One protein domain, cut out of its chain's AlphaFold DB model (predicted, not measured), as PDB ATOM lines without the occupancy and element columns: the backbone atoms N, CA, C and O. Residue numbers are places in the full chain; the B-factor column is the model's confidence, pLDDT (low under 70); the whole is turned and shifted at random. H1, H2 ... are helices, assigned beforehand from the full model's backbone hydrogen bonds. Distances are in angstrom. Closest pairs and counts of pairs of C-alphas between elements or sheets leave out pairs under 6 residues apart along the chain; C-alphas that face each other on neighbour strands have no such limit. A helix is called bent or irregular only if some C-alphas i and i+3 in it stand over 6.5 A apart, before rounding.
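Overview. This is residues 151 to 255 of the 918 residues of an uncharacterized protein of Aphanomyces astaci (UniProt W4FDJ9). A compact cluster of crossing helices: H2 runs along one side, H3 and H6 lie side by side along another, and H4 lies crosswise between H2 and the end of H6. H5 packs on the last part of H2, H7 packs on H4, and tiny H1 sits by H2. The printed part has 105 residues with seven named helices, H1 to H7 in chain order, and no named strand: all helix. The radius of gyration of the C-alphas is 13.1 A; the spans are 40 by 26 by 20 A, only just elongated.

Arrangement. H2, residues 162 to 177, has a kink of 40 degrees near residue 171 and is irregular, with C-alphas 172 and 175 7.0 A apart. Its residues 162 to 169 alone touch H4, residues 204 to 213, closest at the C-alphas of Val 166 and Phe 210, 5.6 A. Its residues 173 to 177 alone touch H5, residues 215 to 224, at a steep tilt of 39 degrees, closest at C-alphas 177 and 221, 5.6 A. H5 is only just irregular: C-alphas 217 and 220 are 6.9 A apart. H3, residues 184 to 199, touches H6, residues 229 to 240, at a shallow tilt of 17 degrees, the same way, closest at C-alphas 195 and 234, 6.0 A. H4, the hub, also touches H7, residues 245 to 254, closest at C-alphas 212 and 254, 4.1 A. H1, residues 151 to 154, is close to H2 but not clearly touching, with C-alphas 154 and 165 closest at 5.9 A. Every O i to N i+4 pair is within hydrogen-bond range in H3, H4, H6 and H7, against 9 of 12 in H2 and 4 of 6 in H5; H1 is too short for one.

Along the chain. H2, 21.1 A long, begins at C-alpha 162 (161.478, 328.832, 175.921). H3 measures 21.9 A and H6 17.0 A. H7 ends at C-alpha 254 (156.131, 315.190, 182.374).

Size, cuts and confidence. The farthest C-alphas, those of Asn 157 and Gly 180, are 40.7 A apart. The printed part has no cut and no long link. No printed residue is under 70 in pLDDT.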
ATOM      1  N   VAL A 151     166.353 328.411 163.291       91.62
ATOM      2  CA  VAL A 151     166.330 328.495 164.764       91.62
ATOM      3  C   VAL A 151     166.017 329.917 165.235       91.62
ATOM      4  O   VAL A 151     165.352 330.070 166.250       91.62
ATOM      5  N   HIS A 152     166.401 330.943 164.470       92.94
ATOM      6  CA  HIS A 152     166.226 332.359 164.813       92.94
ATOM      7  C   HIS A 152     164.770 332.764 165.070       92.94
ATOM      8  O   HIS A 152     164.518 333.631 165.898       92.94
ATOM      9  N   VAL A 153     163.805 332.102 164.424       94.38
ATOM     10  CA  VAL A 153     162.364 332.318 164.652       94.38
ATOM     11  C   VAL A 153     161.934 331.923 166.074       94.38
ATOM     12  O   VAL A 153     160.933 332.411 166.599       94.38
ATOM     13  N   PHE A 154     162.707 331.049 166.716       94.88
ATOM     14  CA  PHE A 154     162.514 330.582 168.087       94.88
ATOM     15  C   PHE A 154     163.416 331.321 169.086       94.88
ATOM     16  O   PHE A 154     163.426 330.977 170.269       94.88
ATOM     17  N   GLU A 155     164.200 332.302 168.636       93.75
ATOM     18  CA  GLU A 155     165.156 333.021 169.469       93.75
ATOM     19  C   GLU A 155     164.629 334.384 169.914       93.75
ATOM     20  O   GLU A 155     163.951 335.108 169.187       93.75
ATOM     21  N   ARG A 156     165.039 334.786 171.116       90.50
ATOM     22  CA  ARG A 156     164.918 336.156 171.605       90.50
ATOM     23  C   ARG A 156     166.282 336.593 172.116       90.50
ATOM     24  O   ARG A 156     166.883 335.921 172.947       90.50
ATOM     25  N   ASN A 157     166.785 337.720 171.615       86.12
ATOM     26  CA  ASN A 157     168.134 338.222 171.919       86.12
ATOM     27  C   ASN A 157     169.274 337.238 171.555       86.12
ATOM     28  O   ASN A 157     170.290 337.201 172.245       86.12
ATOM     29  N   GLY A 158     169.115 336.447 170.484       84.50
ATOM     30  CA  GLY A 158     170.151 335.527 169.981       84.50
ATOM     31  C   GLY A 158     170.293 334.213 170.758       84.50
ATOM     32  O   GLY A 158     171.301 333.520 170.625       84.50
ATOM     33  N   HIS A 159     169.307 333.878 171.592       88.81
ATOM     34  CA  HIS A 159     169.219 332.602 172.296       88.81
ATOM     35  C   HIS A 159     167.810 332.030 172.170       88.81
ATOM     36  O   HIS A 159     166.843 332.792 172.145       88.81
ATOM     37  N   VAL A 160     167.694 330.697 172.120       92.62
ATOM     38  CA  VAL A 160     166.397 330.007 172.047       92.62
ATOM     39  C   VAL A 160     165.544 330.404 173.250       92.62
ATOM     40  O   VAL A 160     165.928 330.173 174.399       92.62
ATOM     41  N   ASP A 161     164.388 330.996 172.974       95.19
ATOM     42  CA  ASP A 161     163.449 331.463 173.983       95.19
ATOM     43  C   ASP A 161     162.401 330.388 174.271       95.19
ATOM     44  O   ASP A 161     161.638 329.967 173.395       95.19
ATOM     45  N   LEU A 162     162.359 329.927 175.521       93.94
ATOM     46  CA  LEU A 162     161.478 328.832 175.921       93.94
ATOM     47  C   LEU A 162     159.998 329.234 175.890       93.94
ATOM     48  O   LEU A 162     159.162 328.389 175.576       93.94
ATOM     49  N   GLU A 163     159.657 330.494 176.178       93.19
ATOM     50  CA  GLU A 163     158.264 330.960 176.132       93.19
ATOM     51  C   GLU A 163     157.725 330.968 174.700       93.19
ATOM     52  O   GLU A 163     156.648 330.421 174.440       93.19
ATOM     53  N   THR A 164     158.507 331.507 173.762       94.31
ATOM     54  CA  THR A 164     158.192 331.483 172.327       94.31
ATOM     55  C   THR A 164     158.034 330.047 171.823       94.31
ATOM     56  O   THR A 164     157.009 329.709 171.224       94.31
ATOM     57  N   CYS A 165     158.988 329.165 172.148       95.69
ATOM     58  CA  CYS A 165     158.911 327.738 171.826       95.69
ATOM     59  C   CYS A 165     157.623 327.086 172.350       95.69
ATOM     60  O   CYS A 165     156.925 326.409 171.598       95.69
ATOM     61  N   VAL A 166     157.278 327.297 173.626       94.94
ATOM     62  CA  VAL A 166     156.060 326.732 174.231       94.94
ATOM     63  C   VAL A 166     154.808 327.224 173.509       94.94
ATOM     64  O   VAL A 166     153.908 326.422 173.260       94.94
ATOM     65  N   GLY A 167     154.743 328.503 173.131       94.62
ATOM     66  CA  GLY A 167     153.639 329.045 172.338       94.62
ATOM     67  C   GLY A 167     153.455 328.288 171.020       94.62
ATOM     68  O   GLY A 167     152.375 327.754 170.752       94.62
ATOM     69  N   TYR A 168     154.517 328.181 170.226       96.31
ATOM     70  CA  TYR A 168     154.487 327.493 168.933       96.31
ATOM     71  C   TYR A 168     154.184 325.996 169.069       96.31
ATOM     72  O   TYR A 168     153.332 325.464 168.352       96.31
ATOM     73  N   PHE A 169     154.802 325.313 170.035       95.75
ATOM     74  CA  PHE A 169     154.575 323.885 170.257       95.75
ATOM     75  C   PHE A 169     153.170 323.584 170.772       95.75
ATOM     76  O   PHE A 169     152.603 322.577 170.360       95.75
ATOM     77  N   LYS A 170     152.550 324.463 171.572       94.06
ATOM     78  CA  LYS A 170     151.130 324.323 171.945       94.06
ATOM     79  C   LYS A 170     150.235 324.238 170.720       94.06
ATOM     80  O   LYS A 170     149.369 323.370 170.667       94.06
ATOM     81  N   VAL A 171     150.442 325.119 169.743       94.44
ATOM     82  CA  VAL A 171     149.633 325.139 168.519       94.44
ATOM     83  C   VAL A 171     149.890 323.898 167.672       94.44
ATOM     84  O   VAL A 171     148.932 323.248 167.259       94.44
ATOM     85  N   LEU A 172     151.157 323.522 167.497       94.94
ATOM     86  CA  LEU A 172     151.550 322.347 166.722       94.94
ATOM     87  C   LEU A 172     151.025 321.030 167.330       94.94
ATOM     88  O   LEU A 172     150.529 320.171 166.611       94.94
ATOM     89  N   PHE A 173     151.096 320.865 168.654       93.81
ATOM     90  CA  PHE A 173     150.682 319.639 169.355       93.81
ATOM     91  C   PHE A 173     149.176 319.572 169.649       93.81
ATOM     92  O   PHE A 173     148.670 318.517 170.041       93.81
ATOM     93  N   ASN A 174     148.432 320.665 169.453       90.31
ATOM     94  CA  ASN A 174     147.006 320.733 169.774       90.31
ATOM     95  C   ASN A 174     146.167 319.675 169.033       90.31
ATOM     96  O   ASN A 174     145.130 319.242 169.533       90.31
ATOM     97  N   PHE A 175     146.598 319.235 167.850       88.38
ATOM     98  CA  PHE A 175     145.866 318.226 167.080       88.38
ATOM     99  C   PHE A 175     145.837 316.853 167.765       88.38
ATOM    100  O   PHE A 175     144.825 316.164 167.672       88.38
ATOM    101  N   LEU A 176     146.883 316.504 168.528       88.94
ATOM    102  CA  LEU A 176     146.916 315.283 169.340       88.94
ATOM    103  C   LEU A 176     145.872 315.328 170.460       88.94
ATOM    104  O   LEU A 176     145.399 314.288 170.907       88.94
ATOM    105  N   CYS A 177     145.493 316.532 170.900       87.25
ATOM    106  CA  CYS A 177     144.598 316.760 172.032       87.25
ATOM    107  C   CYS A 177     143.104 316.653 171.686       87.25
ATOM    108  O   CYS A 177     142.261 317.203 172.405       87.25
ATOM    109  N   ARG A 178     142.758 315.977 170.586       79.31
ATOM    110  CA  ARG A 178     141.379 315.804 170.118       79.31
ATOM    111  C   ARG A 178     140.923 314.350 170.284       79.31
ATOM    112  O   ARG A 178     141.701 313.446 169.993       79.31
ATOM    113  N   PRO A 179     139.673 314.112 170.724       71.69
ATOM    114  CA  PRO A 179     139.104 312.770 170.738       71.69
ATOM    115  C   PRO A 179     138.860 312.273 169.310       71.69
ATOM    116  O   PRO A 179     138.412 313.048 168.465       71.69
ATOM    117  N   GLY A 180     139.088 310.981 169.077       73.62
ATOM    118  CA  GLY A 180     138.850 310.318 167.792       73.62
ATOM    119  C   GLY A 180     140.127 309.859 167.088       73.62
ATOM    120  O   GLY A 180     141.235 310.040 167.599       73.62
ATOM    121  N   GLU A 181     139.949 309.257 165.911       78.94
ATOM    122  CA  GLU A 181     141.056 308.842 165.050       78.94
ATOM    123  C   GLU A 181     141.804 310.069 164.510       78.94
ATOM    124  O   GLU A 181     141.196 311.053 164.078       78.94
ATOM    125  N   LEU A 182     143.135 310.008 164.534       86.56
ATOM    126  CA  LEU A 182     143.969 311.020 163.896       86.56
ATOM    127  C   LEU A 182     144.075 310.745 162.398       86.56
ATOM    128  O   LEU A 182     144.207 309.601 161.970       86.56
ATOM    129  N   ASP A 183     144.087 311.818 161.616       89.50
ATOM    130  CA  ASP A 183     144.322 311.738 160.182       89.50
ATOM    131  C   ASP A 183     145.759 311.252 159.893       89.50
ATOM    132  O   ASP A 183     146.716 311.912 160.319       89.50
ATOM    133  N   PRO A 184     145.948 310.129 159.171       86.88
ATOM    134  CA  PRO A 184     147.274 309.564 158.935       86.88
ATOM    135  C   PRO A 184     148.231 310.507 158.199       86.88
ATOM    136  O   PRO A 184     149.428 310.506 158.482       86.88
ATOM    137  N   VAL A 185     147.724 311.330 157.272       89.50
ATOM    138  CA  VAL A 185     148.554 312.271 156.506       89.50
ATOM    139  C   VAL A 185     149.035 313.390 157.423       89.50
ATOM    140  O   VAL A 185     150.218 313.724 157.417       89.50
ATOM    141  N   LEU A 186     148.148 313.923 158.268       92.31
ATOM    142  CA  LEU A 186     148.517 314.967 159.227       92.31
ATOM    143  C   LEU A 186     149.519 314.468 160.268       92.31
ATOM    144  O   LEU A 186     150.424 315.212 160.637       92.31
ATOM    145  N   VAL A 187     149.396 313.212 160.713       91.50
ATOM    146  CA  VAL A 187     150.365 312.595 161.632       91.50
ATOM    147  C   VAL A 187     151.755 312.542 161.006       91.50
ATOM    148  O   VAL A 187     152.721 312.887 161.685       91.50
ATOM    149  N   ILE A 188     151.867 312.156 159.730       90.12
ATOM    150  CA  ILE A 188     153.154 312.115 159.019       90.12
ATOM    151  C   ILE A 188     153.755 313.522 158.928       90.12
ATOM    152  O   ILE A 188     154.870 313.728 159.398       90.12
ATOM    153  N   LEU A 189     152.994 314.507 158.436       93.44
ATOM    154  CA  LEU A 189     153.473 315.891 158.302       93.44
ATOM    155  C   LEU A 189     153.878 316.503 159.653       93.44
ATOM    156  O   LEU A 189     154.880 317.210 159.747       93.44
ATOM    157  N   PHE A 190     153.121 316.214 160.714       95.50
ATOM    158  CA  PHE A 190     153.473 316.609 162.075       95.50
ATOM    159  C   PHE A 190     154.796 315.975 162.522       95.50
ATOM    160  O   PHE A 190     155.673 316.680 163.023       95.50
ATOM    161  N   CYS A 191     154.953 314.661 162.337       93.62
ATOM    162  CA  CYS A 191     156.168 313.950 162.726       93.62
ATOM    163  C   CYS A 191     157.385 314.456 161.943       93.62
ATOM    164  O   CYS A 191     158.441 314.624 162.544       93.62
ATOM    165  N   ASP A 192     157.246 314.774 160.654       92.31
ATOM    166  CA  ASP A 192     158.328 315.331 159.834       92.31
ATOM    167  C   ASP A 192     158.848 316.657 160.405       92.31
ATOM    168  O   ASP A 192     160.058 316.839 160.576       92.31
ATOM    169  N   VAL A 193     157.944 317.569 160.778       95.56
ATOM    170  CA  VAL A 193     158.316 318.852 161.395       95.56
ATOM    171  C   VAL A 193     158.948 318.648 162.768       95.56
ATOM    172  O   VAL A 193     160.014 319.204 163.036       95.56
ATOM    173  N   VAL A 194     158.343 317.822 163.629       94.81
ATOM    174  CA  VAL A 194     158.884 317.518 164.966       94.81
ATOM    175  C   VAL A 194     160.282 316.912 164.859       94.81
ATOM    176  O   VAL A 194     161.211 317.375 165.524       94.81
ATOM    177  N   ASN A 195     160.463 315.928 163.980       90.50
ATOM    178  CA  ASN A 195     161.747 315.277 163.757       90.50
ATOM    179  C   ASN A 195     162.774 316.254 163.188       90.50
ATOM    180  O   ASN A 195     163.912 316.246 163.642       90.50
ATOM    181  N   CYS A 196     162.401 317.148 162.269       90.00
ATOM    182  CA  CYS A 196     163.301 318.190 161.778       90.00
ATOM    183  C   CYS A 196     163.725 319.161 162.892       90.00
ATOM    184  O   CYS A 196     164.905 319.500 163.020       90.00
ATOM    185  N   TYR A 197     162.797 319.565 163.759       94.19
ATOM    186  CA  TYR A 197     163.083 320.477 164.867       94.19
ATOM    187  C   TYR A 197     164.029 319.852 165.896       94.19
ATOM    188  O   TYR A 197     164.996 320.490 166.326       94.19
ATOM    189  N   VAL A 198     163.824 318.577 166.222       88.25
ATOM    190  CA  VAL A 198     164.708 317.813 167.110       88.25
ATOM    191  C   VAL A 198     166.063 317.534 166.443       88.25
ATOM    192  O   VAL A 198     167.122 317.840 167.001       88.25
ATOM    193  N   ASN A 199     166.053 316.986 165.228       82.81
ATOM    194  CA  ASN A 199     167.240 316.426 164.583       82.81
ATOM    195  C   ASN A 199     168.068 317.461 163.823       82.81
ATOM    196  O   ASN A 199     169.279 317.305 163.747       82.81
ATOM    197  N   HIS A 200     167.497 318.543 163.306       83.81
ATOM    198  CA  HIS A 200     168.238 319.502 162.473       83.81
ATOM    199  C   HIS A 200     168.288 320.915 163.053       83.81
ATOM    200  O   HIS A 200     169.231 321.645 162.755       83.81
ATOM    201  N   ARG A 201     167.326 321.300 163.900       87.50
ATOM    202  CA  ARG A 201     167.257 322.651 164.491       87.50
ATOM    203  C   ARG A 201     167.718 322.726 165.949       87.50
ATOM    204  O   ARG A 201     167.873 323.818 166.473       87.50
ATOM    205  N   GLY A 202     167.961 321.593 166.612       87.44
ATOM    206  CA  GLY A 202     168.421 321.585 168.007       87.44
ATOM    207  C   GLY A 202     167.363 322.056 169.013       87.44
ATOM    208  O   GLY A 202     167.706 322.410 170.135       87.44
ATOM    209  N   LEU A 203     166.079 322.029 168.638       93.19
ATOM    210  CA  LEU A 203     164.951 322.450 169.481       93.19
ATOM    211  C   LEU A 203     164.459 321.343 170.432       93.19
ATOM    212  O   LEU A 203     163.516 321.549 171.193       93.19
ATOM    213  N   GLY A 204     165.107 320.176 170.424       91.56
ATOM    214  CA  GLY A 204     164.784 319.050 171.300       91.56
ATOM    215  C   GLY A 204     164.701 319.401 172.795       91.56
ATOM    216  O   GLY A 204     163.660 319.135 173.398       91.56
ATOM    217  N   PRO A 205     165.702 320.083 173.392       92.81
ATOM    218  CA  PRO A 205     165.628 320.544 174.783       92.81
ATOM    219  C   PRO A 205     164.403 321.424 175.080       92.81
ATOM    220  O   PRO A 205     163.759 321.264 176.118       92.81
ATOM    221  N   ALA A 206     164.024 322.313 174.154       95.62
ATOM    222  CA  ALA A 206     162.845 323.166 174.305       95.62
ATOM    223  C   ALA A 206     161.531 322.365 174.216       95.62
ATOM    224  O   ALA A 206     160.579 322.644 174.945       95.62
ATOM    225  N   MET A 207     161.477 321.330 173.373       95.75
ATOM    226  CA  MET A 207     160.326 320.422 173.294       95.75
ATOM    227  C   MET A 207     160.208 319.526 174.536       95.75
ATOM    228  O   MET A 207     159.103 319.303 175.026       95.75
ATOM    229  N   VAL A 208     161.326 319.056 175.098       95.00
ATOM    230  CA  VAL A 208     161.345 318.322 176.377       95.00
ATOM    231  C   VAL A 208     160.870 319.220 177.526       95.00
ATOM    232  O   VAL A 208     160.051 318.794 178.342       95.00
ATOM    233  N   TYR A 209     161.308 320.483 177.552       96.19
ATOM    234  CA  TYR A 209     160.798 321.501 178.477       96.19
ATOM    235  C   TYR A 209     159.280 321.705 178.337       96.19
ATOM    236  O   TYR A 209     158.558 321.699 179.338       96.19
ATOM    237  N   PHE A 210     158.774 321.826 177.105       96.06
ATOM    238  CA  PHE A 210     157.341 321.922 176.813       96.06
ATOM    239  C   PHE A 210     156.560 320.705 177.337       96.06
ATOM    240  O   PHE A 210     155.556 320.879 178.026       96.06
ATOM    241  N   LEU A 211     157.043 319.479 177.106       94.38
ATOM    242  CA  LEU A 211     156.400 318.271 177.640       94.38
ATOM    243  C   LEU A 211     156.390 318.226 179.173       94.38
ATOM    244  O   LEU A 211     155.445 317.697 179.756       94.38
ATOM    245  N   GLY A 212     157.421 318.760 179.834       93.00
ATOM    246  CA  GLY A 212     157.471 318.858 181.294       93.00
ATOM    247  C   GLY A 212     156.480 319.880 181.860       93.00
ATOM    248  O   GLY A 212     155.798 319.601 182.850       93.00
ATOM    249  N   THR A 213     156.374 321.048 181.223       91.69
ATOM    250  CA  THR A 213     155.582 322.194 181.705       91.69
ATOM    251  C   THR A 213     154.095 322.106 181.357       91.69
ATOM    252  O   THR A 213     153.259 322.396 182.207       91.69
ATOM    253  N   GLU A 214     153.746 321.612 180.168       90.56
ATOM    254  CA  GLU A 214     152.359 321.461 179.685       90.56
ATOM    255  C   GLU A 214     151.823 320.026 179.845       90.56
ATOM    256  O   GLU A 214     150.822 319.620 179.244       90.56
ATOM    257  N   SER A 215     152.501 319.245 180.687       84.75
ATOM    258  CA  SER A 215     152.331 317.802 180.857       84.75
ATOM    259  C   SER A 215     150.889 317.340 181.059       84.75
ATOM    260  O   SER A 215     150.450 316.401 180.396       84.75
ATOM    261  N   ALA A 216     150.130 318.013 181.928       81.19
ATOM    262  CA  ALA A 216     148.763 317.627 182.283       81.19
ATOM    263  C   ALA A 216     147.800 317.613 181.081       81.19
ATOM    264  O   ALA A 216     146.818 316.865 181.083       81.19
ATOM    265  N   HIS A 217     148.078 318.428 180.062       83.12
ATOM    266  CA  HIS A 217     147.258 318.517 178.863       83.12
ATOM    267  C   HIS A 217     147.785 317.622 177.750       83.12
ATOM    268  O   HIS A 217     146.995 316.878 177.181       83.12
ATOM    269  N   ILE A 218     149.086 317.653 177.448       89.69
ATOM    270  CA  ILE A 218     149.602 317.005 176.234       89.69
ATOM    271  C   ILE A 218     149.980 315.534 176.418       89.69
ATOM    272  O   ILE A 218     149.709 314.712 175.544       89.69
ATOM    273  N   VAL A 219     150.595 315.178 177.547       92.50
ATOM    274  CA  VAL A 219     151.223 313.861 177.728       92.50
ATOM    275  C   VAL A 219     150.208 312.712 177.696       92.50
ATOM    276  O   VAL A 219     150.479 311.733 177.000       92.50
ATOM    277  N   PRO A 220     149.030 312.797 178.352       89.94
ATOM    278  CA  PRO A 220     148.033 311.732 178.264       89.94
ATOM    279  C   PRO A 220     147.573 311.468 176.827       89.94
ATOM    280  O   PRO A 220     147.507 310.316 176.412       89.94
ATOM    281  N   TRP A 221     147.321 312.529 176.054       89.25
ATOM    282  CA  TRP A 221     146.931 312.422 174.647       89.25
ATOM    283  C   TRP A 221     148.047 311.852 173.780       89.25
ATOM    284  O   TRP A 221     147.807 310.938 172.998       89.25
ATOM    285  N   LEU A 222     149.278 312.338 173.955       91.50
ATOM    286  CA  LEU A 222     150.441 311.806 173.256       91.50
ATOM    287  C   LEU A 222     150.577 310.297 173.494       91.50
ATOM    288  O   LEU A 222     150.766 309.552 172.538       91.50
ATOM    289  N   VAL A 223     150.412 309.839 174.741       90.75
ATOM    290  CA  VAL A 223     150.467 308.411 175.099       90.75
ATOM    291  C   VAL A 223     149.314 307.614 174.495       90.75
ATOM    292  O   VAL A 223     149.546 306.497 174.030       90.75
ATOM    293  N   CYS A 224     148.095 308.166 174.447       86.81
ATOM    294  CA  CYS A 224     146.969 307.528 173.759       86.81
ATOM    295  C   CYS A 224     147.280 307.235 172.290       86.81
ATOM    296  O   CYS A 224     146.768 306.241 171.779       86.81
ATOM    297  N   HIS A 225     148.131 308.057 171.665       88.69
ATOM    298  CA  HIS A 225     148.466 307.984 170.246       88.69
ATOM    299  C   HIS A 225     149.722 307.151 169.912       88.69
ATOM    300  O   HIS A 225     150.026 306.953 168.736       88.69
ATOM    301  N   ILE A 226     150.427 306.586 170.906       87.25
ATOM    302  CA  ILE A 226     151.655 305.775 170.704       87.25
ATOM    303  C   ILE A 226     151.404 304.480 169.900       87.25
ATOM    304  O   ILE A 226     152.352 303.851 169.441       87.25
ATOM    305  N   GLY A 227     150.150 304.088 169.646       80.81
ATOM    306  CA  GLY A 227     149.851 303.025 168.673       80.81
ATOM    307  C   GLY A 227     150.265 303.348 167.236       80.81
ATOM    308  O   GLY A 227     150.374 302.440 166.427       80.81
ATOM    309  N   LEU A 228     150.550 304.614 166.924       84.94
ATOM    310  CA  LEU A 228     151.097 305.021 165.634       84.94
ATOM    311  C   LEU A 228     152.631 304.997 165.675       84.94
ATOM    312  O   LEU A 228     153.250 305.717 166.462       84.94
ATOM    313  N   ASP A 229     153.244 304.215 164.788       82.94
ATOM    314  CA  ASP A 229     154.702 304.039 164.708       82.94
ATOM    315  C   ASP A 229     155.461 305.364 164.557       82.94
ATOM    316  O   ASP A 229     156.442 305.593 165.262       82.94
ATOM    317  N   SER A 230     154.954 306.289 163.734       84.69
ATOM    318  CA  SER A 230     155.558 307.614 163.544       84.69
ATOM    319  C   SER A 230     155.638 308.419 164.846       84.69
ATOM    320  O   SER A 230     156.615 309.135 165.081       84.69
ATOM    321  N   ILE A 231     154.637 308.283 165.725       89.31
ATOM    322  CA  ILE A 231     154.615 308.956 167.031       89.31
ATOM    323  C   ILE A 231     155.609 308.294 167.980       89.31
ATOM    324  O   ILE A 231     156.370 309.002 168.643       89.31
ATOM    325  N   ARG A 232     155.644 306.954 168.025       88.06
ATOM    326  CA  ARG A 232     156.653 306.204 168.789       88.06
ATOM    327  C   ARG A 232     158.059 306.652 168.394       88.06
ATOM    328  O   ARG A 232     158.846 306.988 169.275       88.06
ATOM    329  N   ASP A 233     158.364 306.685 167.101       82.62
ATOM    330  CA  ASP A 233     159.705 306.987 166.594       82.62
ATOM    331  C   ASP A 233     160.103 308.439 166.874       82.62
ATOM    332  O   ASP A 233     161.196 308.692 167.382       82.62
ATOM    333  N   SER A 234     159.187 309.388 166.670       86.81
ATOM    334  CA  SER A 234     159.414 310.799 167.019       86.81
ATOM    335  C   SER A 234     159.654 310.990 168.522       86.81
ATOM    336  O   SER A 234     160.500 311.784 168.936       86.81
ATOM    337  N   LEU A 235     158.962 310.214 169.364       90.56
ATOM    338  CA  LEU A 235     159.148 310.247 170.812       90.56
ATOM    339  C   LEU A 235     160.507 309.675 171.241       90.56
ATOM    340  O   LEU A 235     161.099 310.195 172.187       90.56
ATOM    341  N   VAL A 236     161.039 308.663 170.543       84.38
ATOM    342  CA  VAL A 236     162.417 308.182 170.765       84.38
ATOM    343  C   VAL A 236     163.402 309.330 170.569       84.38
ATOM    344  O   VAL A 236     164.190 309.616 171.471       84.38
ATOM    345  N   TRP A 237     163.330 310.019 169.427       82.31
ATOM    346  CA  TRP A 237     164.223 311.138 169.120       82.31
ATOM    347  C   TRP A 237     164.130 312.242 170.164       82.31
ATOM    348  O   TRP A 237     165.148 312.722 170.662       82.31
ATOM    349  N   LEU A 238     162.907 312.597 170.549       88.75
ATOM    350  CA  LEU A 238     162.659 313.639 171.530       88.75
ATOM    351  C   LEU A 238     163.243 313.295 172.908       88.75
ATOM    352  O   LEU A 238     163.908 314.135 173.513       88.75
ATOM    353  N   LEU A 239     163.067 312.063 173.394       88.62
ATOM    354  CA  LEU A 239     163.587 311.645 174.704       88.62
ATOM    355  C   LEU A 239     165.120 311.610 174.767       88.62
ATOM    356  O   LEU A 239     165.693 311.861 175.828       88.62
ATOM    357  N   TYR A 240     165.780 311.324 173.644       84.44
ATOM    358  CA  TYR A 240     167.241 311.338 173.536       84.44
ATOM    359  C   TYR A 240     167.826 312.710 173.177       84.44
ATOM    360  O   TYR A 240     169.048 312.865 173.164       84.44
ATOM    361  N   SER A 241     166.980 313.706 172.913       85.88
ATOM    362  CA  SER A 241     167.423 315.027 172.463       85.88
ATOM    363  C   SER A 241     168.062 315.886 173.559       85.88
ATOM    364  O   SER A 241     168.886 316.743 173.248       85.88
ATOM    365  N   ASP A 242     167.730 315.634 174.831       87.25
ATOM    366  CA  ASP A 242     168.319 316.323 175.978       87.25
ATOM    367  C   ASP A 242     168.585 315.360 177.143       87.25
ATOM    368  O   ASP A 242     167.723 315.078 177.981       87.25
ATOM    369  N   LEU A 243     169.820 314.859 177.211       87.81
ATOM    370  CA  LEU A 243     170.294 314.026 178.320       87.81
ATOM    371  C   LEU A 243     170.935 314.840 179.455       87.81
ATOM    372  O   LEU A 243     171.569 314.267 180.341       87.81
ATOM    373  N   SER A 244     170.796 316.168 179.458       88.56
ATOM    374  CA  SER A 244     171.232 316.987 180.584       88.56
ATOM    375  C   SER A 244     170.389 316.709 181.833       88.56
ATOM    376  O   SER A 244     169.255 316.228 181.770       88.56
ATOM    377  N   LYS A 245     170.916 317.080 183.005       90.69
ATOM    378  CA  LYS A 245     170.180 316.968 184.273       90.69
ATOM    379  C   LYS A 245     168.853 317.745 184.251       90.69
ATOM    380  O   LYS A 245     167.892 317.307 184.877       90.69
ATOM    381  N   ALA A 246     168.808 318.885 183.555       91.62
ATOM    382  CA  ALA A 246     167.599 319.694 183.418       91.62
ATOM    383  C   ALA A 246     166.573 319.003 182.509       91.62
ATOM    384  O   ALA A 246     165.446 318.779 182.946       91.62
ATOM    385  N   GLY A 247     166.989 318.572 181.311       91.94
ATOM    386  CA  GLY A 247     166.143 317.833 180.370       91.94
ATOM    387  C   GLY A 247     165.513 316.594 180.993       91.94
ATOM    388  O   GLY A 247     164.298 316.420 180.972       91.94
ATOM    389  N   GLN A 248     166.319 315.775 181.667       93.19
ATOM    390  CA  GLN A 248     165.819 314.589 182.367       93.19
ATOM    391  C   GLN A 248     164.916 314.922 183.563       93.19
ATOM    392  O   GLN A 248     163.989 314.169 183.866       93.19
ATOM    393  N   GLY A 249     165.131 316.073 184.208       95.00
ATOM    394  CA  GLY A 249     164.205 316.631 185.192       95.00
ATOM    395  C   GLY A 249     162.824 316.899 184.593       95.00
ATOM    396  O   GLY A 249     161.822 316.490 185.181       95.00
ATOM    397  N   TYR A 250     162.764 317.491 183.398       95.62
ATOM    398  CA  TYR A 250     161.509 317.735 182.681       95.62
ATOM    399  C   TYR A 250     160.857 316.448 182.159       95.62
ATOM    400  O   TYR A 250     159.640 316.307 182.269       95.62
ATOM    401  N   VAL A 251     161.636 315.464 181.687       94.75
ATOM    402  CA  VAL A 251     161.106 314.128 181.342       94.75
ATOM    403  C   VAL A 251     160.441 313.490 182.562       94.75
ATOM    404  O   VAL A 251     159.314 313.007 182.462       94.75
ATOM    405  N   ALA A 252     161.081 313.533 183.733       93.31
ATOM    406  CA  ALA A 252     160.484 313.025 184.966       93.31
ATOM    407  C   ALA A 252     159.216 313.803 185.363       93.31
ATOM    408  O   ALA A 252     158.208 313.194 185.722       93.31
ATOM    409  N   GLN A 253     159.253 315.136 185.268       93.38
ATOM    410  CA  GLN A 253     158.121 316.020 185.566       93.38
ATOM    411  C   GLN A 253     156.929 315.786 184.629       93.38
ATOM    412  O   GLN A 253     155.785 315.907 185.063       93.38
ATOM    413  N   SER A 254     157.180 315.407 183.373       94.12
ATOM    414  CA  SER A 254     156.131 315.190 182.374       94.12
ATOM    415  C   SER A 254     155.135 314.086 182.760       94.12
ATOM    416  O   SER A 254     154.000 314.077 182.290       94.12
ATOM    417  N   GLY A 255     155.539 313.136 183.611       91.75
ATOM    418  CA  GLY A 255     154.723 311.969 183.954       91.75
ATOM    419  C   GLY A 255     154.568 310.955 182.813       91.75
ATOM    420  O   GLY A 255     153.783 310.017 182.945       91.75
TER     421      GLY A 255